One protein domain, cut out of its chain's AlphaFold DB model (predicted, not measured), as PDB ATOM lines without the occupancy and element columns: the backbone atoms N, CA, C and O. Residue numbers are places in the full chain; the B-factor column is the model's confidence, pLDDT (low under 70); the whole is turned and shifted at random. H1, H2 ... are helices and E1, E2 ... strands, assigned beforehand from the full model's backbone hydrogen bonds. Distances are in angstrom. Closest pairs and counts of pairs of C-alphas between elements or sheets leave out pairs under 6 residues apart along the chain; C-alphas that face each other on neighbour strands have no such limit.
ATOM      1  N   HIS A  78     -24.846  -5.113  37.787       59.34
ATOM      2  CA  HIS A  78     -24.166  -3.868  37.460       59.34
ATOM      3  C   HIS A  78     -23.532  -3.995  36.082       59.34
ATOM      4  O   HIS A  78     -22.366  -4.355  35.958       59.34
ATOM      5  N   THR A  79     -24.301  -3.685  35.047       63.06
ATOM      6  CA  THR A  79     -23.798  -3.572  33.686       63.06
ATOM      7  C   THR A  79     -22.718  -2.491  33.607       63.06
ATOM      8  O   THR A  79     -22.624  -1.590  34.445       63.06
ATOM      9  N   LYS A  80     -21.923  -2.508  32.533       66.06
ATOM     10  CA  LYS A  80     -21.005  -1.402  32.224       66.06
ATOM     11  C   LYS A  80     -21.713  -0.034  32.265       66.06
ATOM     12  O   LYS A  80     -21.136   0.939  32.734       66.06
ATOM     13  N   ARG A  81     -22.972   0.025  31.812       65.00
ATOM     14  CA  ARG A  81     -23.785   1.246  31.829       65.00
ATOM     15  C   ARG A  81     -24.084   1.704  33.253       65.00
ATOM     16  O   ARG A  81     -24.020   2.898  33.520       65.00
ATOM     17  N   ASP A  82     -24.349   0.767  34.159       66.44
ATOM     18  CA  ASP A  82     -24.591   1.094  35.561       66.44
ATOM     19  C   ASP A  82     -23.353   1.717  36.187       66.44
ATOM     20  O   ASP A  82     -23.497   2.695  36.905       66.44
ATOM     21  N   LEU A  83     -22.147   1.231  35.850       71.88
ATOM     22  CA  LEU A  83     -20.880   1.825  36.296       71.88
ATOM     23  C   LEU A  83     -20.675   3.269  35.813       71.88
ATOM     24  O   LEU A  83     -20.105   4.097  36.528       71.88
ATOM     25  N   GLU A  84     -21.117   3.578  34.596       72.00
ATOM     26  CA  GLU A  84     -20.998   4.917  34.019       72.00
ATOM     27  C   GLU A  84     -21.907   5.923  34.743       72.00
ATOM     28  O   GLU A  84     -21.484   7.062  34.968       72.00
ATOM     29  N   THR A  85     -23.088   5.480  35.191       73.25
ATOM     30  CA  THR A  85     -24.147   6.314  35.783       73.25
ATOM     31  C   THR A  85     -24.217   6.288  37.314       73.25
ATOM     32  O   THR A  85     -25.068   6.972  37.879       73.25
ATOM     33  N   ILE A  86     -23.329   5.557  38.009       75.69
ATOM     34  CA  ILE A  86     -23.321   5.500  39.484       75.69
ATOM     35  C   ILE A  86     -23.205   6.912  40.072       75.69
ATOM     36  O   ILE A  86     -22.193   7.590  39.881       75.69
ATOM     37  N   GLN A  87     -24.207   7.317  40.852       74.00
ATOM     38  CA  GLN A  87     -24.230   8.575  41.596       74.00
ATOM     39  C   GLN A  87     -24.980   8.415  42.925       74.00
ATOM     40  O   GLN A  87     -25.719   7.443  43.118       74.00
ATOM     41  N   GLY A  88     -24.775   9.375  43.832       75.75
ATOM     42  CA  GLY A  88     -25.503   9.498  45.095       75.75
ATOM     43  C   GLY A  88     -25.556   8.193  45.888       75.75
ATOM     44  O   GLY A  88     -24.540   7.528  46.094       75.75
ATOM     45  N   HIS A  89     -26.764   7.792  46.288       72.62
ATOM     46  CA  HIS A  89     -26.983   6.614  47.128       72.62
ATOM     47  C   HIS A  89     -26.468   5.302  46.503       72.62
ATOM     48  O   HIS A  89     -25.950   4.439  47.211       72.62
ATOM     49  N   SER A  90     -26.511   5.166  45.173       76.88
ATOM     50  CA  SER A  90     -25.999   3.977  44.477       76.88
ATOM     51  C   SER A  90     -24.478   3.826  44.615       76.88
ATOM     52  O   SER A  90     -23.974   2.702  44.683       76.88
ATOM     53  N   ALA A  91     -23.740   4.938  44.717       81.69
ATOM     54  CA  ALA A  91     -22.290   4.934  44.924       81.69
ATOM     55  C   ALA A  91     -21.892   4.478  46.337       81.69
ATOM     56  O   ALA A  91     -20.825   3.900  46.537       81.69
ATOM     57  N   LEU A  92     -22.770   4.673  47.320       81.06
ATOM     58  CA  LEU A  92     -22.522   4.248  48.699       81.06
ATOM     59  C   LEU A  92     -22.566   2.726  48.851       81.06
ATOM     60  O   LEU A  92     -21.994   2.190  49.794       81.06
ATOM     61  N   SER A  93     -23.164   2.009  47.894       80.12
ATOM     62  CA  SER A  93     -23.184   0.539  47.894       80.12
ATOM     63  C   SER A  93     -21.791  -0.106  47.775       80.12
ATOM     64  O   SER A  93     -21.649  -1.306  48.025       80.12
ATOM     65  N   PHE A  94     -20.773   0.683  47.407       83.62
ATOM     66  CA  PHE A  94     -19.363   0.286  47.351       83.62
ATOM     67  C   PHE A  94     -18.607   0.569  48.657       83.62
ATOM     68  O   PHE A  94     -17.526   0.023  48.869       83.62
ATOM     69  N   CYS A  95     -19.167   1.393  49.544       83.56
ATOM     70  CA  CYS A  95     -18.582   1.652  50.854       83.56
ATOM     71  C   CYS A  95     -18.708   0.417  51.752       83.56
ATOM     72  O   CYS A  95     -19.578  -0.432  51.562       83.56
ATOM     73  N   ASN A  96     -17.817   0.322  52.738       84.00
ATOM     74  CA  ASN A  96     -17.705  -0.757  53.718       84.00
ATOM     75  C   ASN A  96     -17.341  -2.130  53.118       84.00
ATOM     76  O   ASN A  96     -17.144  -3.102  53.845       84.00
ATOM     77  N   LYS A  97     -17.168  -2.214  51.795       84.12
ATOM     78  CA  LYS A  97     -16.743  -3.423  51.084       84.12
ATOM     79  C   LYS A  97     -15.231  -3.585  51.128       84.12
ATOM     80  O   LYS A  97     -14.495  -2.606  51.175       84.12
ATOM     81  N   THR A  98     -14.774  -4.836  51.137       83.00
ATOM     82  CA  THR A  98     -13.346  -5.161  51.299       83.00
ATOM     83  C   THR A  98     -12.565  -4.973  50.001       83.00
ATOM     84  O   THR A  98     -11.508  -4.364  50.028       83.00
ATOM     85  N   PHE A  99     -13.096  -5.446  48.873       85.50
ATOM     86  CA  PHE A  99     -12.557  -5.222  47.527       85.50
ATOM     87  C   PHE A  99     -13.647  -5.455  46.467       85.50
ATOM     88  O   PHE A  99     -14.614  -6.181  46.734       85.50
ATOM     89  N   PRO A 100     -13.552  -4.843  45.276       89.00
ATOM     90  CA  PRO A 100     -14.423  -5.167  44.156       89.00
ATOM     91  C   PRO A 100     -13.936  -6.419  43.415       89.00
ATOM     92  O   PRO A 100     -12.736  -6.635  43.241       89.00
ATOM     93  N   ILE A 101     -14.890  -7.209  42.934       88.62
ATOM     94  CA  ILE A 101     -14.690  -8.352  42.046       88.62
ATOM     95  C   ILE A 101     -15.435  -8.059  40.749       88.62
ATOM     96  O   ILE A 101     -16.646  -7.845  40.758       88.62
ATOM     97  N   PHE A 102     -14.722  -8.060  39.634       87.31
ATOM     98  CA  PHE A 102     -15.271  -7.844  38.307       87.31
ATOM     99  C   PHE A 102     -15.351  -9.174  37.559       87.31
ATOM    100  O   PHE A 102     -14.334  -9.794  37.257       87.31
ATOM    101  N   LEU A 103     -16.571  -9.594  37.256       85.25
ATOM    102  CA  LEU A 103     -16.905 -10.811  36.532       85.25
ATOM    103  C   LEU A 103     -17.252 -10.447  35.084       85.25
ATOM    104  O   LEU A 103     -18.294  -9.840  34.831       85.25
ATOM    105  N   PHE A 104     -16.381 -10.771  34.133       81.06
ATOM    106  CA  PHE A 104     -16.509 -10.329  32.742       81.06
ATOM    107  C   PHE A 104     -17.163 -11.368  31.849       81.06
ATOM    108  O   PHE A 104     -16.586 -12.423  31.631       81.06
ATOM    109  N   SER A 105     -18.300 -11.034  31.240       74.19
ATOM    110  CA  SER A 105     -18.959 -11.893  30.253       74.19
ATOM    111  C   SER A 105     -18.692 -11.400  28.834       74.19
ATOM    112  O   SER A 105     -18.998 -10.252  28.497       74.19
ATOM    113  N   ASP A 106     -18.203 -12.283  27.963       65.56
ATOM    114  CA  ASP A 106     -18.155 -11.998  26.529       65.56
ATOM    115  C   ASP A 106     -19.565 -12.125  25.924       65.56
ATOM    116  O   ASP A 106     -20.315 -13.058  26.223       65.56
ATOM    117  N   ARG A 107     -19.951 -11.154  25.093       51.91
ATOM    118  CA  ARG A 107     -21.281 -11.067  24.470       51.91
ATOM    119  C   ARG A 107     -21.430 -12.007  23.272       51.91
ATOM    120  O   ARG A 107     -22.554 -12.233  22.828       51.91
ATOM    121  N   ILE A 108     -20.319 -12.516  22.732       48.75
ATOM    122  CA  ILE A 108     -20.294 -13.278  21.473       48.75
ATOM    123  C   ILE A 108     -20.964 -14.660  21.619       48.75
ATOM    124  O   ILE A 108     -21.474 -15.201  20.641       48.75
ATOM    125  N   SER A 109     -21.097 -15.199  22.837       45.84
ATOM    126  CA  SER A 109     -21.873 -16.422  23.082       45.84
ATOM    127  C   SER A 109     -23.350 -16.096  23.348       45.84
ATOM    128  O   SER A 109     -23.838 -16.083  24.479       45.84
ATOM    129  N   SER A 110     -24.091 -15.811  22.277       40.75
ATOM    130  CA  SER A 110     -25.536 -15.544  22.311       40.75
ATOM    131  C   SER A 110     -26.383 -16.724  22.829       40.75
ATOM    132  O   SER A 110     -27.561 -16.517  23.132       40.75
ATOM    133  N   SER A 111     -25.791 -17.914  23.000       45.94
ATOM    134  CA  SER A 111     -26.419 -19.128  23.539       45.94
ATOM    135  C   SER A 111     -26.311 -19.299  25.064       45.94
ATOM    136  O   SER A 111     -27.059 -20.093  25.621       45.94
ATOM    137  N   ASN A 112     -25.446 -18.549  25.762       45.72
ATOM    138  CA  ASN A 112     -25.135 -18.766  27.191       45.72
ATOM    139  C   ASN A 112     -25.798 -17.761  28.155       45.72
ATOM    140  O   ASN A 112     -25.349 -17.577  29.290       45.72
ATOM    141  N   ARG A 113     -26.901 -17.117  27.745       49.12
ATOM    142  CA  ARG A 113     -27.628 -16.144  28.592       49.12
ATOM    143  C   ARG A 113     -28.148 -16.737  29.911       49.12
ATOM    144  O   ARG A 113     -28.450 -15.978  30.827       49.12
ATOM    145  N   THR A 114     -28.230 -18.060  30.019       49.16
ATOM    146  CA  THR A 114     -28.795 -18.791  31.161       49.16
ATOM    147  C   THR A 114     -27.787 -19.145  32.261       49.16
ATOM    148  O   THR A 114     -28.216 -19.414  33.378       49.16
ATOM    149  N   LEU A 115     -26.469 -19.101  32.009       54.59
ATOM    150  CA  LEU A 115     -25.451 -19.563  32.977       54.59
ATOM    151  C   LEU A 115     -24.710 -18.433  33.714       54.59
ATOM    152  O   LEU A 115     -24.227 -18.635  34.826       54.59
ATOM    153  N   GLY A 116     -24.664 -17.220  33.154       58.41
ATOM    154  CA  GLY A 116     -24.035 -16.053  33.801       58.41
ATOM    155  C   GLY A 116     -24.541 -15.733  35.224       58.41
ATOM    156  O   GLY A 116     -23.731 -15.374  36.078       58.41
ATOM    157  N   PRO A 117     -25.844 -15.892  35.536       64.25
ATOM    158  CA  PRO A 117     -26.341 -15.738  36.905       64.25
ATOM    159  C   PRO A 117     -25.827 -16.812  37.878       64.25
ATOM    160  O   PRO A 117     -25.648 -16.523  39.057       64.25
ATOM    161  N   LEU A 118     -25.555 -18.033  37.404       71.69
ATOM    162  CA  LEU A 118     -25.156 -19.154  38.263       71.69
ATOM    163  C   LEU A 118     -23.708 -19.027  38.743       71.69
ATOM    164  O   LEU A 118     -23.435 -19.263  39.915       71.69
ATOM    165  N   ILE A 119     -22.784 -18.589  37.879       75.44
ATOM    166  CA  ILE A 119     -21.398 -18.327  38.300       75.44
ATOM    167  C   ILE A 119     -21.330 -17.171  39.305       75.44
ATOM    168  O   ILE A 119     -20.585 -17.233  40.281       75.44
ATOM    169  N   HIS A 120     -22.172 -16.152  39.129       75.62
ATOM    170  CA  HIS A 120     -22.288 -15.047  40.074       75.62
ATOM    171  C   HIS A 120     -22.736 -15.539  41.460       75.62
ATOM    172  O   HIS A 120     -22.140 -15.177  42.475       75.62
ATOM    173  N   ILE A 121     -23.742 -16.422  41.499       74.62
ATOM    174  CA  ILE A 121     -24.190 -17.098  42.723       74.62
ATOM    175  C   ILE A 121     -23.062 -17.936  43.338       74.62
ATOM    176  O   ILE A 121     -22.816 -17.842  44.539       74.62
ATOM    177  N   ALA A 122     -22.372 -18.745  42.531       78.25
ATOM    178  CA  ALA A 122     -21.328 -19.645  43.012       78.25
ATOM    179  C   ALA A 122     -20.176 -18.880  43.682       78.25
ATOM    180  O   ALA A 122     -19.765 -19.239  44.786       78.25
ATOM    181  N   VAL A 123     -19.711 -17.788  43.064       80.00
ATOM    182  CA  VAL A 123     -18.656 -16.925  43.621       80.00
ATOM    183  C   VAL A 123     -19.107 -16.284  44.935       80.00
ATOM    184  O   VAL A 123     -18.363 -16.317  45.916       80.00
ATOM    185  N   LEU A 124     -20.329 -15.740  44.995       77.62
ATOM    186  CA  LEU A 124     -20.857 -15.162  46.236       77.62
ATOM    187  C   LEU A 124     -20.950 -16.208  47.346       77.62
ATOM    188  O   LEU A 124     -20.468 -15.961  48.449       77.62
ATOM    189  N   ASN A 125     -21.508 -17.384  47.057       76.69
ATOM    190  CA  ASN A 125     -21.626 -18.469  48.029       76.69
ATOM    191  C   ASN A 125     -20.261 -18.940  48.537       76.69
ATOM    192  O   ASN A 125     -20.115 -19.194  49.732       76.69
ATOM    193  N   TYR A 126     -19.258 -19.016  47.660       79.44
ATOM    194  CA  TYR A 126     -17.895 -19.358  48.051       79.44
ATOM    195  C   TYR A 126     -17.311 -18.329  49.023       79.44
ATOM    196  O   TYR A 126     -16.890 -18.690  50.121       79.44
ATOM    197  N   ILE A 127     -17.361 -17.040  48.674       77.00
ATOM    198  CA  ILE A 127     -16.871 -15.950  49.534       77.00
ATOM    199  C   ILE A 127     -17.599 -15.971  50.878       77.00
ATOM    200  O   ILE A 127     -16.972 -15.891  51.931       77.00
ATOM    201  N   HIS A 128     -18.919 -16.136  50.855       74.31
ATOM    202  CA  HIS A 128     -19.703 -16.272  52.070       74.31
ATOM    203  C   HIS A 128     -19.225 -17.435  52.925       74.31
ATOM    204  O   HIS A 128     -18.945 -17.240  54.098       74.31
ATOM    205  N   ARG A 129     -19.059 -18.624  52.352       73.69
ATOM    206  CA  ARG A 129     -18.611 -19.796  53.105       73.69
ATOM    207  C   ARG A 129     -17.250 -19.594  53.778       73.69
ATOM    208  O   ARG A 129     -17.053 -20.108  54.873       73.69
ATOM    209  N   ILE A 130     -16.328 -18.879  53.133       73.19
ATOM    210  CA  ILE A 130     -14.977 -18.653  53.665       73.19
ATOM    211  C   ILE A 130     -14.964 -17.562  54.743       73.19
ATOM    212  O   ILE A 130     -14.362 -17.738  55.801       73.19
ATOM    213  N   TYR A 131     -15.632 -16.433  54.495       70.44
ATOM    214  CA  TYR A 131     -15.481 -15.238  55.330       70.44
ATOM    215  C   TYR A 131     -16.618 -15.031  56.329       70.44
ATOM    216  O   TYR A 131     -16.413 -14.403  57.369       70.44
ATOM    217  N   PHE A 132     -17.813 -15.553  56.051       72.38
ATOM    218  CA  PHE A 132     -18.944 -15.425  56.955       72.38
ATOM    219  C   PHE A 132     -18.808 -16.424  58.102       72.38
ATOM    220  O   PHE A 132     -19.023 -17.626  57.948       72.38
ATOM    221  N   LYS A 133     -18.477 -15.901  59.280       68.81
ATOM    222  CA  LYS A 133     -18.478 -16.652  60.534       68.81
ATOM    223  C   LYS A 133     -19.755 -16.297  61.305       68.81
ATOM    224  O   LYS A 133     -19.855 -15.150  61.777       68.81
ATOM    225  N   PRO A 134     -20.718 -17.233  61.436       65.94
ATOM    226  CA  PRO A 134     -21.899 -17.038  62.269       65.94
ATOM    227  C   PRO A 134     -21.497 -16.541  63.659       65.94
ATOM    228  O   PRO A 134     -20.460 -16.943  64.193       65.94
ATOM    229  N   TYR A 135     -22.285 -15.636  64.234       64.44
ATOM    230  CA  TYR A 135     -22.071 -15.051  65.565       64.44
ATOM    231  C   TYR A 135     -20.792 -14.209  65.742       64.44
ATOM    232  O   TYR A 135     -20.588 -13.662  66.822       64.44
ATOM    233  N   ARG A 136     -19.938 -14.074  64.714       63.31
ATOM    234  CA  ARG A 136     -18.651 -13.352  64.800       63.31
ATOM    235  C   ARG A 136     -18.464 -12.236  63.780       63.31
ATOM    236  O   ARG A 136     -17.634 -11.369  63.996       63.31
ATOM    237  N   THR A 137     -19.184 -12.278  62.666       61.69
ATOM    238  CA  THR A 137     -19.050 -11.257  61.617       61.69
ATOM    239  C   THR A 137     -19.857 -10.019  62.008       61.69
ATOM    240  O   THR A 137     -21.014 -10.178  62.427       61.69
ATOM    241  N   ASP A 138     -19.312  -8.806  61.853       58.88
ATOM    242  CA  ASP A 138     -20.133  -7.597  61.977       58.88
ATOM    243  C   ASP A 138     -21.013  -7.489  60.730       58.88
ATOM    244  O   ASP A 138     -20.677  -6.918  59.699       58.88
ATOM    245  N   ILE A 139     -22.173  -8.128  60.826       60.50
ATOM    246  CA  ILE A 139     -23.290  -8.006  59.883       60.50
ATOM    247  C   ILE A 139     -23.801  -6.561  59.852       60.50
ATOM    248  O   ILE A 139     -24.432  -6.112  58.892       60.50
ATOM    249  N   GLU A 140     -23.544  -5.836  60.937       56.78
ATOM    250  CA  GLU A 140     -23.890  -4.442  61.097       56.78
ATOM    251  C   GLU A 140     -23.094  -3.615  60.071       56.78
ATOM    252  O   GLU A 140     -21.872  -3.677  59.992       56.78
ATOM    253  N   TYR A 141     -23.814  -2.845  59.250       58.97
ATOM    254  CA  TYR A 141     -23.268  -1.893  58.266       58.97
ATOM    255  C   TYR A 141     -22.646  -2.462  56.983       58.97
ATOM    256  O   TYR A 141     -21.897  -1.749  56.309       58.97
ATOM    257  N   ASP A 142     -22.992  -3.693  56.590       59.62
ATOM    258  CA  ASP A 142     -22.554  -4.302  55.318       59.62
ATOM    259  C   ASP A 142     -21.035  -4.428  55.151       59.62
ATOM    260  O   ASP A 142     -20.532  -4.588  54.025       59.62
ATOM    261  N   GLN A 143     -20.319  -4.341  56.268       58.56
ATOM    262  CA  GLN A 143     -18.892  -4.560  56.350       58.56
ATOM    263  C   GLN A 143     -18.634  -6.045  56.039       58.56
ATOM    264  O   GLN A 143     -19.482  -6.896  56.281       58.56
ATOM    265  N   PHE A 144     -17.491  -6.385  55.449       57.62
ATOM    266  CA  PHE A 144     -17.034  -7.778  55.237       57.62
ATOM    267  C   PHE A 144     -17.503  -8.537  53.998       57.62
ATOM    268  O   PHE A 144     -17.292  -9.745  53.926       57.62
ATOM    269  N   LEU A 145     -18.016  -7.868  52.965       67.62
ATOM    270  CA  LEU A 145     -18.173  -8.533  51.669       67.62
ATOM    271  C   LEU A 145     -17.405  -7.842  50.566       67.62
ATOM    272  O   LEU A 145     -17.340  -6.614  50.490       67.62
ATOM    273  N   ALA A 146     -16.834  -8.664  49.695       76.06
ATOM    274  CA  ALA A 146     -16.422  -8.207  48.392       76.06
ATOM    275  C   ALA A 146     -17.660  -7.745  47.604       76.06
ATOM    276  O   ALA A 146     -18.765  -8.264  47.786       76.06
ATOM    277  N   LYS A 147     -17.496  -6.739  46.749       83.69
ATOM    278  CA  LYS A 147     -18.569  -6.265  45.865       83.69
ATOM    279  C   LYS A 147     -18.420  -6.963  44.522       83.69
ATOM    280  O   LYS A 147     -17.447  -6.686  43.831       83.69
ATOM    281  N   LEU A 148     -19.355  -7.833  44.148       82.69
ATOM    282  CA  LEU A 148     -19.314  -8.520  42.858       82.69
ATOM    283  C   LEU A 148     -20.046  -7.680  41.800       82.69
ATOM    284  O   LEU A 148     -21.150  -7.191  42.030       82.69
ATOM    285  N   LEU A 149     -19.405  -7.470  40.652       81.81
ATOM    286  CA  LEU A 149     -19.942  -6.717  39.523       81.81
ATOM    287  C   LEU A 149     -19.839  -7.552  38.257       81.81
ATOM    288  O   LEU A 149     -18.748  -7.988  37.897       81.81
ATOM    289  N   ARG A 150     -20.954  -7.724  37.549       78.75
ATOM    290  CA  ARG A 150     -20.983  -8.451  36.281       78.75
ATOM    291  C   ARG A 150     -20.921  -7.497  35.094       78.75
ATOM    292  O   ARG A 150     -21.870  -6.774  34.820       78.75
ATOM    293  N   LEU A 151     -19.844  -7.571  34.327       77.69
ATOM    294  CA  LEU A 151     -19.607  -6.703  33.185       77.69
ATOM    295  C   LEU A 151     -19.752  -7.475  31.886       77.69
ATOM    296  O   LEU A 151     -18.856  -8.197  31.458       77.69
ATOM    297  N   ASP A 152     -20.900  -7.291  31.248       71.44
ATOM    298  CA  ASP A 152     -21.151  -7.856  29.933       71.44
ATOM    299  C   ASP A 152     -20.466  -7.023  28.839       71.44
ATOM    300  O   ASP A 152     -20.398  -5.792  28.907       71.44
ATOM    301  N   SER A 153     -20.089  -7.684  27.745       64.62
ATOM    302  CA  SER A 153     -19.632  -7.048  26.496       64.62
ATOM    303  C   SER A 153     -18.244  -6.408  26.544       64.62
ATOM    304  O   SER A 153     -17.948  -5.527  25.738       64.62
ATOM    305  N   ILE A 154     -17.382  -6.849  27.460       67.88
ATOM    306  CA  ILE A 154     -15.958  -6.509  27.452       67.88
ATOM    307  C   ILE A 154     -15.187  -7.819  27.296       67.88
ATOM    308  O   ILE A 154     -15.081  -8.599  28.240       67.88
ATOM    309  N   ALA A 155     -14.669  -8.066  26.094       65.19
ATOM    310  CA  ALA A 155     -13.782  -9.192  25.842       65.19
ATOM    311  C   ALA A 155     -12.396  -8.872  26.421       65.19
ATOM    312  O   ALA A 155     -11.692  -7.987  25.931       65.19
ATOM    313  N   LEU A 156     -12.022  -9.568  27.494       71.25
ATOM    314  CA  LEU A 156     -10.676  -9.517  28.056       71.25
ATOM    315  C   LEU A 156      -9.838 -10.606  27.392       71.25
ATOM    316  O   LEU A 156      -9.860 -11.756  27.818       71.25
ATOM    317  N   LEU A 157      -9.155 -10.231  26.312       65.44
ATOM    318  CA  LEU A 157      -8.411 -11.164  25.462       65.44
ATOM    319  C   LEU A 157      -7.057 -11.576  26.058       65.44
ATOM    320  O   LEU A 157      -6.521 -12.613  25.685       65.44
ATOM    321  N   ASP A 158      -6.515 -10.776  26.977       77.75
ATOM    322  CA  ASP A 158      -5.198 -10.982  27.573       77.75
ATOM    323  C   ASP A 158      -5.123 -10.423  29.007       77.75
ATOM    324  O   ASP A 158      -5.955  -9.611  29.435       77.75
ATOM    325  N   ASP A 159      -4.104 -10.858  29.749       80.56
ATOM    326  CA  ASP A 159      -3.874 -10.496  31.152       80.56
ATOM    327  C   ASP A 159      -3.643  -8.986  31.343       80.56
ATOM    328  O   ASP A 159      -4.117  -8.393  32.316       80.56
ATOM    329  N   SER A 160      -2.974  -8.329  30.389       83.38
ATOM    330  CA  SER A 160      -2.707  -6.886  30.452       83.38
ATOM    331  C   SER A 160      -3.997  -6.084  30.278       83.38
ATOM    332  O   SER A 160      -4.222  -5.085  30.970       83.38
ATOM    333  N   SER A 161      -4.886  -6.541  29.396       82.19
ATOM    334  CA  SER A 161      -6.225  -5.985  29.228       82.19
ATOM    335  C   SER A 161      -7.071  -6.158  30.492       82.19
ATOM    336  O   SER A 161      -7.708  -5.192  30.918       82.19
ATOM    337  N   ALA A 162      -7.035  -7.335  31.127       80.94
ATOM    338  CA  ALA A 162      -7.740  -7.597  32.385       80.94
ATOM    339  C   ALA A 162      -7.260  -6.675  33.517       80.94
ATOM    340  O   ALA A 162      -8.077  -6.002  34.154       80.94
ATOM    341  N   ALA A 163      -5.942  -6.565  33.700       84.44
ATOM    342  CA  ALA A 163      -5.341  -5.689  34.699       84.44
ATOM    343  C   ALA A 163      -5.689  -4.213  34.462       84.44
ATOM    344  O   ALA A 163      -6.139  -3.514  35.372       84.44
ATOM    345  N   ARG A 164      -5.555  -3.735  33.219       86.12
ATOM    346  CA  ARG A 164      -5.868  -2.345  32.865       86.12
ATOM    347  C   ARG A 164      -7.333  -2.008  33.127       86.12
ATOM    348  O   ARG A 164      -7.618  -0.948  33.685       86.12
ATOM    349  N   VAL A 165      -8.261  -2.875  32.722       84.56
ATOM    350  CA  VAL A 165      -9.693  -2.625  32.929       84.56
ATOM    351  C   VAL A 165     -10.032  -2.671  34.418       84.56
ATOM    352  O   VAL A 165     -10.680  -1.743  34.899       84.56
ATOM    353  N   GLY A 166      -9.546  -3.670  35.164       85.69
ATOM    354  CA  GLY A 166      -9.738  -3.747  36.618       85.69
ATOM    355  C   GLY A 166      -9.268  -2.477  37.332       85.69
ATOM    356  O   GLY A 166     -10.019  -1.886  38.111       85.69
ATOM    357  N   LEU A 167      -8.082  -1.979  36.967       88.94
ATOM    358  CA  LEU A 167      -7.514  -0.743  37.504       88.94
ATOM    359  C   LEU A 167      -8.383   0.485  37.210       88.94
ATOM    360  O   LEU A 167      -8.689   1.269  38.113       88.94
ATOM    361  N   VAL A 168      -8.770   0.673  35.943       88.94
ATOM    362  CA  VAL A 168      -9.583   1.821  35.513       88.94
ATOM    363  C   VAL A 168     -10.928   1.823  36.234       88.94
ATOM    364  O   VAL A 168     -11.351   2.864  36.739       88.94
ATOM    365  N   LEU A 169     -11.582   0.665  36.325       88.12
ATOM    366  CA  LEU A 169     -12.879   0.542  36.982       88.12
ATOM    367  C   LEU A 169     -12.785   0.756  38.490       88.12
ATOM    368  O   LEU A 169     -13.611   1.482  39.043       88.12
ATOM    369  N   ASN A 170     -11.768   0.198  39.150       90.81
ATOM    370  CA  ASN A 170     -11.549   0.417  40.576       90.81
ATOM    371  C   ASN A 170     -11.394   1.917  40.893       90.81
ATOM    372  O   ASN A 170     -12.133   2.454  41.721       90.81
ATOM    373  N   ARG A 171     -10.520   2.624  40.160       90.56
ATOM    374  CA  ARG A 171     -10.318   4.075  40.332       90.56
ATOM    375  C   ARG A 171     -11.596   4.868  40.072       90.56
ATOM    376  O   ARG A 171     -11.919   5.797  40.816       90.56
ATOM    377  N   ALA A 172     -12.336   4.490  39.034       89.81
ATOM    378  CA  ALA A 172     -13.588   5.127  38.654       89.81
ATOM    379  C   ALA A 172     -14.688   4.955  39.718       89.81
ATOM    380  O   ALA A 172     -15.448   5.898  39.954       89.81
ATOM    381  N   ILE A 173     -14.767   3.788  40.363       89.62
ATOM    382  CA  ILE A 173     -15.695   3.517  41.470       89.62
ATOM    383  C   ILE A 173     -15.274   4.297  42.713       89.62
ATOM    384  O   ILE A 173     -16.107   5.004  43.276       89.62
ATOM    385  N   CYS A 174     -13.995   4.233  43.097       90.81
ATOM    386  CA  CYS A 174     -13.490   4.951  44.268       90.81
ATOM    387  C   CYS A 174     -13.767   6.453  44.157       90.81
ATOM    388  O   CYS A 174     -14.353   7.035  45.060       90.81
ATOM    389  N   THR A 175     -13.480   7.051  42.996       90.69
ATOM    390  CA  THR A 175     -13.753   8.476  42.737       90.69
ATOM    391  C   THR A 175     -15.233   8.827  42.906       90.69
ATOM    392  O   THR A 175     -15.572   9.886  43.430       90.69
ATOM    393  N   ARG A 176     -16.143   7.964  42.439       88.69
ATOM    394  CA  ARG A 176     -17.590   8.208  42.537       88.69
ATOM    395  C   ARG A 176     -18.106   8.036  43.958       88.69
ATOM    396  O   ARG A 176     -18.915   8.846  44.399       88.69
ATOM    397  N   ALA A 177     -17.637   7.012  44.660       88.31
ATOM    398  CA  ALA A 177     -17.967   6.803  46.059       88.31
ATOM    399  C   ALA A 177     -17.427   7.956  46.927       88.31
ATOM    400  O   ALA A 177     -18.178   8.487  47.734       88.31
ATOM    401  N   ASP A 178     -16.210   8.445  46.669       89.81
ATOM    402  CA  ASP A 178     -15.657   9.629  47.341       89.81
ATOM    403  C   ASP A 178     -16.522  10.873  47.121       89.81
ATOM    404  O   ASP A 178     -16.862  11.570  48.072       89.81
ATOM    405  N   ARG A 179     -16.961  11.123  45.881       88.62
ATOM    406  CA  ARG A 179     -17.888  12.229  45.591       88.62
ATOM    407  C   ARG A 179     -19.217  12.085  46.328       88.62
ATOM    408  O   ARG A 179     -19.728  13.078  46.827       88.62
ATOM    409  N   ALA A 180     -19.761  10.874  46.409       86.50
ATOM    410  CA  ALA A 180     -21.002  10.627  47.137       86.50
ATOM    411  C   ALA A 180     -20.845  10.799  48.656       86.50
ATOM    412  O   ALA A 180     -21.801  11.178  49.320       86.50
ATOM    413  N   LEU A 181     -19.652  10.567  49.211       86.00
ATOM    414  CA  LEU A 181     -19.368  10.818  50.629       86.00
ATOM    415  C   LEU A 181     -19.258  12.314  50.963       86.00
ATOM    416  O   LEU A 181     -19.476  12.696  52.114       86.00
ATOM    417  N   LEU A 182     -18.934  13.158  49.977       86.88
ATOM    418  CA  LEU A 182     -18.916  14.618  50.127       86.88
ATOM    419  C   LEU A 182     -20.318  15.240  50.095       86.88
ATOM    420  O   LEU A 182     -20.485  16.376  50.540       86.88
ATOM    421  N   ASP A 183     -21.313  14.516  49.587       82.88
ATOM    422  CA  ASP A 183     -22.695  14.972  49.540       82.88
ATOM    423  C   ASP A 183     -23.282  15.033  50.963       82.88
ATOM    424  O   ASP A 183     -23.405  14.027  51.671       82.88
ATOM    425  N   ALA A 184     -23.589  16.251  51.420       74.00
ATOM    426  CA  ALA A 184     -24.061  16.505  52.776       74.00
ATOM    427  C   ALA A 184     -25.478  15.968  53.025       74.00
ATOM    428  O   ALA A 184     -25.812  15.695  54.181       74.00
ATOM    429  N   ASP A 185     -26.258  15.761  51.963       79.69
ATOM    430  CA  ASP A 185     -27.656  15.341  52.046       79.69
ATOM    431  C   ASP A 185     -27.811  13.819  52.181       79.69
ATOM    432  O   ASP A 185     -28.920  13.311  52.353       79.69
ATOM    433  N   VAL A 186     -26.704  13.068  52.161       74.56
ATOM    434  CA  VAL A 186     -26.700  11.610  52.316       74.56
ATOM    435  C   VAL A 186     -26.990  11.202  53.770       74.56
ATOM    436  O   VAL A 186     -26.150  11.401  54.663       74.56
ATOM    437  N   PRO A 187     -28.128  10.528  54.042       72.56
ATOM    438  CA  PRO A 187     -28.439  10.043  55.379       72.56
ATOM    439  C   PRO A 187     -27.424   8.993  55.833       72.56
ATOM    440  O   PRO A 187     -27.086   8.063  55.103       72.56
ATOM    441  N   GLY A 188     -26.939   9.119  57.069       73.12
ATOM    442  CA  GLY A 188     -26.042   8.124  57.655       73.12
ATOM    443  C   GLY A 188     -24.619   8.113  57.085       73.12
ATOM    444  O   GLY A 188     -23.900   7.159  57.370       73.12
ATOM    445  N   ARG A 189     -24.182   9.167  56.370       74.69
ATOM    446  CA  ARG A 189     -22.831   9.305  55.774       74.69
ATOM    447  C   ARG A 189     -21.673   8.871  56.680       74.69
ATOM    448  O   ARG A 189     -20.725   8.257  56.218       74.69
ATOM    449  N   LYS A 190     -21.781   9.136  57.988       80.06
ATOM    450  CA  LYS A 190     -20.763   8.801  59.000       80.06
ATOM    451  C   LYS A 190     -20.489   7.297  59.141       80.06
ATOM    452  O   LYS A 190     -19.477   6.927  59.718       80.06
ATOM    453  N   HIS A 191     -21.396   6.449  58.657       79.56
ATOM    454  CA  HIS A 191     -21.259   4.994  58.698       79.56
ATOM    455  C   HIS A 191     -20.700   4.414  57.392       79.56
ATOM    456  O   HIS A 191     -20.558   3.197  57.291       79.56
ATOM    457  N   TYR A 192     -20.413   5.250  56.390       82.44
ATOM    458  CA  TYR A 192     -19.864   4.822  55.109       82.44
ATOM    459  C   TYR A 192     -18.399   5.236  54.993       82.44
ATOM    460  O   TYR A 192     -18.047   6.399  55.174       82.44
ATOM    461  N   SER A 193     -17.545   4.275  54.655       86.31
ATOM    462  CA  SER A 193     -16.140   4.522  54.330       86.31
ATOM    463  C   SER A 193     -15.686   3.598  53.205       86.31
ATOM    464  O   SER A 193     -16.119   2.448  53.129       86.31
ATOM    465  N   ILE A 194     -14.813   4.066  52.313       88.88
ATOM    466  CA  ILE A 194     -14.131   3.164  51.376       88.88
ATOM    467  C   ILE A 194     -12.953   2.543  52.118       88.88
ATOM    468  O   ILE A 194     -12.072   3.266  52.586       88.88
ATOM    469  N   ARG A 195     -12.928   1.210  52.221       87.06
ATOM    470  CA  ARG A 195     -11.849   0.509  52.923       87.06
ATOM    471  C   ARG A 195     -10.522   0.665  52.163       87.06
ATOM    472  O   ARG A 195     -10.537   0.608  50.933       87.06
ATOM    473  N   PRO A 196      -9.379   0.781  52.859       89.50
ATOM    474  CA  PRO A 196      -8.054   0.840  52.234       89.50
ATOM    475  C   PRO A 196      -7.812  -0.277  51.212       89.50
ATOM    476  O   PRO A 196      -7.484  -0.012  50.057       89.50
ATOM    477  N   LEU A 197      -8.122  -1.524  51.585       87.56
ATOM    478  CA  LEU A 197      -7.976  -2.678  50.697       87.56
ATOM    479  C   LEU A 197      -8.867  -2.594  49.443       87.56
ATOM    480  O   LEU A 197      -8.480  -3.074  48.383       87.56
ATOM    481  N   PHE A 198     -10.008  -1.900  49.520       90.44
ATOM    482  CA  PHE A 198     -10.881  -1.692  48.365       90.44
ATOM    483  C   PHE A 198     -10.238  -0.763  47.337       90.44
ATOM    484  O   PHE A 198     -10.421  -0.951  46.136       90.44
ATOM    485  N   ARG A 199      -9.472   0.233  47.797       92.31
ATOM    486  CA  ARG A 199      -8.698   1.115  46.914       92.31
ATOM    487  C   ARG A 199      -7.480   0.407  46.349       92.31
ATOM    488  O   ARG A 199      -7.113   0.672  45.211       92.31
ATOM    489  N   ALA A 200      -6.857  -0.453  47.146       90.50
ATOM    490  CA  ALA A 200      -5.571  -1.069  46.854       90.50
ATOM    491  C   ALA A 200      -5.660  -2.271  45.899       90.50
ATOM    492  O   ALA A 200      -4.755  -2.496  45.094       90.50
ATOM    493  N   LEU A 201      -6.762  -3.022  45.965       90.12
ATOM    494  CA  LEU A 201      -6.937  -4.291  45.267       90.12
ATOM    495  C   LEU A 201      -8.251  -4.320  44.487       90.12
ATOM    496  O   LEU A 201      -9.298  -3.890  44.966       90.12
ATOM    497  N   SER A 202      -8.216  -4.914  43.298       90.94
ATOM    498  CA  SER A 202      -9.412  -5.414  42.623       90.94
ATOM    499  C   SER A 202      -9.184  -6.822  42.102       90.94
ATOM    500  O   SER A 202      -8.069  -7.183  41.733       90.94
ATOM    501  N   VAL A 203     -10.247  -7.616  42.078       89.88
ATOM    502  CA  VAL A 203     -10.222  -8.980  41.551       89.88
ATOM    503  C   VAL A 203     -10.933  -8.986  40.207       89.88
ATOM    504  O   VAL A 203     -12.008  -8.406  40.071       89.88
ATOM    505  N   VAL A 204     -10.347  -9.636  39.210       88.88
ATOM    506  CA  VAL A 204     -10.917  -9.771  37.869       88.88
ATOM    507  C   VAL A 204     -11.048 -11.252  37.526       88.88
ATOM    508  O   VAL A 204     -10.110 -12.020  37.710       88.88
ATOM    509  N   ILE A 205     -12.210 -11.646  37.016       86.81
ATOM    510  CA  ILE A 205     -12.509 -13.005  36.562       86.81
ATOM    511  C   ILE A 205     -12.949 -12.908  35.099       86.81
ATOM    512  O   ILE A 205     -13.913 -12.197  34.793       86.81
ATOM    513  N   ARG A 206     -12.240 -13.577  34.181       83.25
ATOM    514  CA  ARG A 206     -12.513 -13.491  32.735       83.25
ATOM    515  C   ARG A 206     -13.459 -14.599  32.299       83.25
ATOM    516  O   ARG A 206     -13.343 -15.720  32.776       83.25
ATOM    517  N   GLN A 207     -14.299 -14.332  31.299       79.00
ATOM    518  CA  GLN A 207     -15.196 -15.346  30.728       79.00
ATOM    519  C   GLN A 207     -14.471 -16.625  30.285       79.00
ATOM    520  O   GLN A 207     -15.033 -17.713  30.397       79.00
ATOM    521  N   SER A 208     -13.243 -16.503  29.771       77.31
ATOM    522  CA  SER A 208     -12.428 -17.644  29.332       77.31
ATOM    523  C   SER A 208     -12.099 -18.615  30.464       77.31
ATOM    524  O   SER A 208     -11.901 -19.797  30.201       77.31
ATOM    525  N   ASP A 209     -12.066 -18.126  31.704       78.38
ATOM    526  CA  ASP A 209     -11.744 -18.913  32.895       78.38
ATOM    527  C   ASP A 209     -12.985 -19.655  33.435       78.38
ATOM    528  O   ASP A 209     -12.868 -20.547  34.271       78.38
ATOM    529  N   TYR A 210     -14.181 -19.317  32.935       75.69
ATOM    530  CA  TYR A 210     -15.451 -19.961  33.279       75.69
ATOM    531  C   TYR A 210     -16.381 -20.104  32.056       75.69
ATOM    532  O   TYR A 210     -17.492 -19.569  32.019       75.69
ATOM    533  N   PRO A 211     -15.973 -20.849  31.013       67.81
ATOM    534  CA  PRO A 211     -16.716 -20.908  29.752       67.81
ATOM    535  C   PRO A 211     -18.145 -21.453  29.922       67.81
ATOM    536  O   PRO A 211     -19.057 -21.042  29.202       67.81
ATOM    537  N   SER A 212     -18.360 -22.338  30.900       65.81
ATOM    538  CA  SER A 212     -19.684 -22.751  31.362       65.81
ATOM    539  C   SER A 212     -19.641 -23.137  32.843       65.81
ATOM    540  O   SER A 212     -18.603 -23.557  33.354       65.81
ATOM    541  N   CYS A 213     -20.774 -23.031  33.544       58.62
ATOM    542  CA  CYS A 213     -20.856 -23.429  34.954       58.62
ATOM    543  C   CYS A 213     -20.561 -24.917  35.175       58.62
ATOM    544  O   CYS A 213     -20.085 -25.275  36.240       58.62
ATOM    545  N   GLY A 214     -20.792 -25.771  34.170       59.88
ATOM    546  CA  GLY A 214     -20.477 -27.200  34.248       59.88
ATOM    547  C   GLY A 214     -18.982 -27.523  34.159       59.88
ATOM    548  O   GLY A 214     -18.590 -28.634  34.495       59.88
ATOM    549  N   VAL A 215     -18.145 -26.576  33.716       61.28
ATOM    550  CA  VAL A 215     -16.681 -26.751  33.659       61.28
ATOM    551  C   VAL A 215     -16.032 -26.485  35.020       61.28
ATOM    552  O   VAL A 215     -14.957 -27.007  35.299       61.28
ATOM    553  N   ILE A 216     -16.696 -25.727  35.898       65.25
ATOM    554  CA  ILE A 216     -16.212 -25.472  37.255       65.25
ATOM    555  C   ILE A 216     -16.825 -26.517  38.182       65.25
ATOM    556  O   ILE A 216     -17.905 -26.324  38.736       65.25
ATOM    557  N   SER A 217     -16.128 -27.638  38.344       67.75
ATOM    558  CA  SER A 217     -16.479 -28.656  39.341       67.75
ATOM    559  C   SER A 217     -16.184 -28.193  40.771       67.75
ATOM    560  O   SER A 217     -16.894 -28.577  41.697       67.75
ATOM    561  N   ASP A 218     -15.172 -27.339  40.944       76.19
ATOM    562  CA  ASP A 218     -14.806 -26.725  42.217       76.19
ATOM    563  C   ASP A 218     -14.518 -25.228  42.036       76.19
ATOM    564  O   ASP A 218     -13.552 -24.826  41.387       76.19
ATOM    565  N   ILE A 219     -15.368 -24.393  42.640       79.44
ATOM    566  CA  ILE A 219     -15.264 -22.930  42.592       79.44
ATOM    567  C   ILE A 219     -13.993 -22.401  43.271       79.44
ATOM    568  O   ILE A 219     -13.549 -21.303  42.941       79.44
ATOM    569  N   SER A 220     -13.380 -23.172  44.179       79.69
ATOM    570  CA  SER A 220     -12.123 -22.791  44.836       79.69
ATOM    571  C   SER A 220     -10.934 -22.746  43.870       79.69
ATOM    572  O   SER A 220      -9.968 -22.029  44.119       79.69
ATOM    573  N   GLN A 221     -11.028 -23.470  42.750       81.00
ATOM    574  CA  GLN A 221      -9.997 -23.550  41.714       81.00
ATOM    575  C   GLN A 221     -10.214 -22.540  40.580       81.00
ATOM    576  O   GLN A 221      -9.478 -22.556  39.595       81.00
ATOM    577  N   LEU A 222     -11.234 -21.678  40.686       83.56
ATOM    578  CA  LEU A 222     -11.520 -20.664  39.679       83.56
ATOM    579  C   LEU A 222     -10.331 -19.694  39.560       83.56
ATOM    580  O   LEU A 222      -9.997 -19.028  40.544       83.56
ATOM    581  N   PRO A 223      -9.718 -19.555  38.371       82.94
ATOM    582  CA  PRO A 223      -8.649 -18.590  38.174       82.94
ATOM    583  C   PRO A 223      -9.149 -17.160  38.389       82.94
ATOM    584  O   PRO A 223     -10.193 -16.761  37.868       82.94
ATOM    585  N   VAL A 224      -8.376 -16.376  39.141       86.38
ATOM    586  CA  VAL A 224      -8.652 -14.958  39.383       86.38
ATOM    587  C   VAL A 224      -7.404 -14.117  39.154       86.38
ATOM    588  O   VAL A 224      -6.287 -14.519  39.477       86.38
ATOM    589  N   PHE A 225      -7.607 -12.912  38.638       87.38
ATOM    590  CA  PHE A 225      -6.564 -11.914  38.456       87.38
ATOM    591  C   PHE A 225      -6.626 -10.910  39.593       87.38
ATOM    592  O   PHE A 225      -7.620 -10.198  39.754       87.38
ATOM    593  N   LEU A 226      -5.549 -10.839  40.367       88.62
ATOM    594  CA  LEU A 226      -5.372  -9.803  41.372       88.62
ATOM    595  C   LEU A 226      -4.740  -8.584  40.708       88.62
ATOM    596  O   LEU A 226      -3.630  -8.641  40.184       88.62
ATOM    597  N   VAL A 227      -5.466  -7.475  40.724       88.81
ATOM    598  CA  VAL A 227      -5.039  -6.211  40.136       88.81
ATOM    599  C   VAL A 227      -4.737  -5.243  41.267       88.81
ATOM    600  O   VAL A 227      -5.649  -4.715  41.911       88.81
ATOM    601  N   LEU A 228      -3.445  -5.017  41.499       89.31
ATOM    602  CA  LEU A 228      -2.950  -4.055  42.479       89.31
ATOM    603  C   LEU A 228      -2.987  -2.655  41.864       89.31
ATOM    604  O   LEU A 228      -2.494  -2.433  40.757       89.31
ATOM    605  N   THR A 229      -3.583  -1.697  42.567       87.94
ATOM    606  CA  THR A 229      -3.815  -0.352  42.017       87.94
ATOM    607  C   THR A 229      -2.677   0.631  42.266       87.94
ATOM    608  O   THR A 229      -2.656   1.714  41.665       87.94
ATOM    609  N   GLY A 230      -1.762   0.254  43.164       84.94
ATOM    610  CA  GLY A 230      -0.711   1.102  43.718       84.94
ATOM    611  C   GLY A 230      -1.166   1.987  44.884       84.94
ATOM    612  O   GLY A 230      -0.352   2.738  45.407       84.94
ATOM    613  N   SER A 231      -2.439   1.929  45.299       86.12
ATOM    614  CA  SER A 231      -2.903   2.640  46.496       86.12
ATOM    615  C   SER A 231      -2.460   1.892  47.751       86.12
ATOM    616  O   SER A 231      -2.802   0.725  47.925       86.12
ATOM    617  N   THR A 232      -1.703   2.566  48.613       86.25
ATOM    618  CA  THR A 232      -1.205   2.020  49.887       86.25
ATOM    619  C   THR A 232      -1.764   2.751  51.107       86.25
ATOM    620  O   THR A 232      -1.566   2.313  52.239       86.25
ATOM    621  N   ASP A 233      -2.495   3.846  50.888       85.62
ATOM    622  CA  ASP A 233      -3.034   4.694  51.948       85.62
ATOM    623  C   ASP A 233      -3.972   3.914  52.875       85.62
ATOM    624  O   ASP A 233      -5.014   3.402  52.460       85.62
ATOM    625  N   GLY A 234      -3.611   3.861  54.158       80.81
ATOM    626  CA  GLY A 234      -4.408   3.216  55.201       80.81
ATOM    627  C   GLY A 234      -4.327   1.687  55.236       80.81
ATOM    628  O   GLY A 234      -5.059   1.090  56.024       80.81
ATOM    629  N   LEU A 235      -3.480   1.042  54.422       82.19
ATOM    630  CA  LEU A 235      -3.163  -0.379  54.608       82.19
ATOM    631  C   LEU A 235      -2.379  -0.568  55.915       82.19
ATOM    632  O   LEU A 235      -1.557   0.279  56.276       82.19
ATOM    633  N   HIS A 236      -2.638  -1.658  56.641       72.38
ATOM    634  CA  HIS A 236      -1.950  -1.926  57.907       72.38
ATOM    635  C   HIS A 236      -0.551  -2.512  57.686       72.38
ATOM    636  O   HIS A 236       0.332  -2.343  58.528       72.38
ATOM    637  N   SER A 237      -0.346  -3.175  56.548       73.62
ATOM    638  CA  SER A 237       0.924  -3.756  56.116       73.62
ATOM    639  C   SER A 237       1.090  -3.643  54.599       73.62
ATOM    640  O   SER A 237       0.266  -3.038  53.913       73.62
ATOM    641  N   ASP A 238       2.149  -4.249  54.058       77.12
ATOM    642  CA  ASP A 238       2.261  -4.433  52.613       77.12
ATOM    643  C   ASP A 238       1.042  -5.202  52.071       77.12
ATOM    644  O   ASP A 238       0.478  -6.077  52.738       77.12
ATOM    645  N   ILE A 239       0.640  -4.873  50.845       72.75
ATOM    646  CA  ILE A 239      -0.526  -5.457  50.184       72.75
ATOM    647  C   ILE A 239      -0.377  -6.968  50.014       72.75
ATOM    648  O   ILE A 239      -1.369  -7.688  50.065       72.75
ATOM    649  N   HIS A 240       0.854  -7.461  49.860       70.62
ATOM    650  CA  HIS A 240       1.133  -8.891  49.804       70.62
ATOM    651  C   HIS A 240       0.801  -9.581  51.129       70.62
ATOM    652  O   HIS A 240       0.122 -10.603  51.117       70.62
ATOM    653  N   SER A 241       1.161  -8.976  52.262       67.81
ATOM    654  CA  SER A 241       0.796  -9.485  53.588       67.81
ATOM    655  C   SER A 241      -0.717  -9.422  53.837       67.81
ATOM    656  O   SER A 241      -1.281 -10.360  54.391       67.81
ATOM    657  N   GLU A 242      -1.401  -8.373  53.371       65.62
ATOM    658  CA  GLU A 242      -2.872  -8.282  53.424       65.62
ATOM    659  C   GLU A 242      -3.542  -9.371  52.559       65.62
ATOM    660  O   GLU A 242      -4.556  -9.950  52.947       65.62
ATOM    661  N   ILE A 243      -2.968  -9.686  51.391       66.94
ATOM    662  CA  ILE A 243      -3.430 -10.775  50.516       66.94
ATOM    663  C   ILE A 243      -3.173 -12.143  51.156       66.94
ATOM    664  O   ILE A 243      -4.020 -13.027  51.049       66.94
ATOM    665  N   ASP A 244      -2.038 -12.336  51.819       63.19
ATOM    666  CA  ASP A 244      -1.732 -13.596  52.493       63.19
ATOM    667  C   ASP A 244      -2.638 -13.812  53.716       63.19
ATOM    668  O   ASP A 244      -3.143 -14.915  53.906       63.19
ATOM    669  N   LEU A 245      -3.015 -12.749  54.437       59.00
ATOM    670  CA  LEU A 245      -4.067 -12.817  55.459       59.00
ATOM    671  C   LEU A 245      -5.426 -13.257  54.887       59.00
ATOM    672  O   LEU A 245      -6.181 -13.942  55.575       59.00
ATOM    673  N   LEU A 246      -5.759 -12.910  53.637       57.66
ATOM    674  CA  LEU A 246      -6.966 -13.435  52.982       57.66
ATOM    675  C   LEU A 246      -6.869 -14.945  52.705       57.66
ATOM    676  O   LEU A 246      -7.901 -15.616  52.681       57.66
ATOM    677  N   LYS A 247      -5.658 -15.487  52.515       53.84
ATOM    678  CA  LYS A 247      -5.421 -16.928  52.319       53.84
ATOM    679  C   LYS A 247      -5.442 -17.694  53.648       53.84
ATOM    680  O   LYS A 247      -6.043 -18.764  53.717       53.84
ATOM    681  N   ASP A 248      -4.901 -17.115  54.717       43.66
ATOM    682  CA  ASP A 248      -4.834 -17.746  56.048       43.66
ATOM    683  C   ASP A 248      -6.193 -17.824  56.769       43.66
ATOM    684  O   ASP A 248      -6.373 -18.596  57.711       43.66
ATOM    685  N   VAL A 249      -7.215 -17.085  56.312       43.34
ATOM    686  CA  VAL A 249      -8.595 -17.261  56.813       43.34
ATOM    687  C   VAL A 249      -9.187 -18.619  56.390       43.34
ATOM    688  O   VAL A 249     -10.163 -19.070  56.997       43.34
ATOM    689  N   SER A 250      -8.565 -19.307  55.425       34.69
ATOM    690  CA  SER A 250      -8.849 -20.693  55.052       34.69
ATOM    691  C   SER A 250      -7.812 -21.683  55.596       34.69
ATOM    692  O   SER A 250      -7.206 -22.412  54.823       34.69
TER     693      SER A 250
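This is residues 78 to 250 of the 261 residues of an uncharacterized protein of Gibberella intermedia (UniProt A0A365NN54). A twisted four-stranded sheet is the middle layer of three: the long helix H4 crosses one face on a slant, with H1 on that face too by strand E2, and H3 runs along strands E2 and E1 on the other face. H2 packs on H4 away from the sheet, H5 leads straight into E3, H6 only grazes the sheet, and the loop of residues 133 to 140 sticks out. The printed part has 173 residues, with six named helices and four named strands in the order H1 H2 E1 H3 E2 H4 H5 E3 E4 H6; the class is mixed, helices and strands. The sheet has the order E2 E1 E3 E4 and is mixed, E4 being the one antiparallel to its neighbour. The whole is compact, with a radius of gyration of the C-alphas of 16.2 A and spans of 46 by 36 by 30 A.

The sheet runs E2, residues 147 to 152, E1, residues 100 to 105, E3, residues 201 to 206, and E4, residues 225 to 228; E2 and E4 are its edge strands. E2 and E1 are parallel at 22 degrees, with N 103 and O 149 2.8 A apart, within hydrogen-bond range. E1 and E3 are parallel at 16 degrees, with N 205 and O 102 at 2.8 A. E3 and E4 form a hairpin, antiparallel at 153 degrees, with N 202 and O 227 at 2.9 A. From edge to edge the strands' lines turn by 64 degrees. H4, residues 159 to 182, is on the sheet at a height of 8.4 A, over E3 and E4 and only just over E1, with 3 of its C-alphas falling there. It runs slantwise to the strands, at 48 degrees to E3 on the local plane; the closest C-alphas of H4 and E4 are those of Ala 163 and Val 227, 5.5 A apart. H3, residues 116 to 131, is on the opposite face, over E2 and E1 at a height of 10.0 A, and runs along the strands, at 17 degrees to E2 on the local plane. E1, H3 and E2 make a strand-helix-strand unit, two parallel neighbour strands with a helix between them in the chain, and its crossover is right-handed. H5 is residues 196 to 200. E2, H4, H5 and E3 make a split unit of this kind, with E1 between its strands in the sheet, also right-handed. H5 only grazes the sheet and only just touches H4, with 3 pairs of C-alphas within 8 A, the closest those of Cys 174 and Arg 199 at 6.7 A. H2, residues 88 to 92, is not on the sheet; it touches residues 173 to 181 of H4, with the C-alphas of Ala 91 and Ala 177 closest at 4.8 A. H1, residues 80 to 85, is on the sheet by E2, with the C-alphas of Lys 80 and Leu 151 closest at 5.6 A. H6, residues 239 to 248, only grazes the sheet and is apart from H4. Every O i to N i+4 pair is within hydrogen-bond range in H1, H4, H5 and H6; H3 has 11 of 12, and H2 has 0 of 1, with 2 of 2 O i to N i+3 pairs.

H1, residues 80 to 85, begins at C-alpha 80 (-21.005, -1.402, 32.224). H4, residues 159 to 182, is 34.9 A long and begins at C-alpha 159 (-3.874, -10.496, 31.152). H3 measures 23.2 A, H6 14.3 A, E1 16.1 A, E2 16.2 A and E3 16.5 A. H6 ends at C-alpha 248 (-4.834, -17.746, 56.048).

The two C-alphas farthest apart are those of Ala 184 and Val 215, 47.9 A. The printed part has no cut. The links H3 to E2, H4 to H5 and E3 to E4 are long. The mean pLDDT of the printed part is 75.1, and 51 residues are under 70, among them 106 to 117, 133 to 145 and 241 to 250.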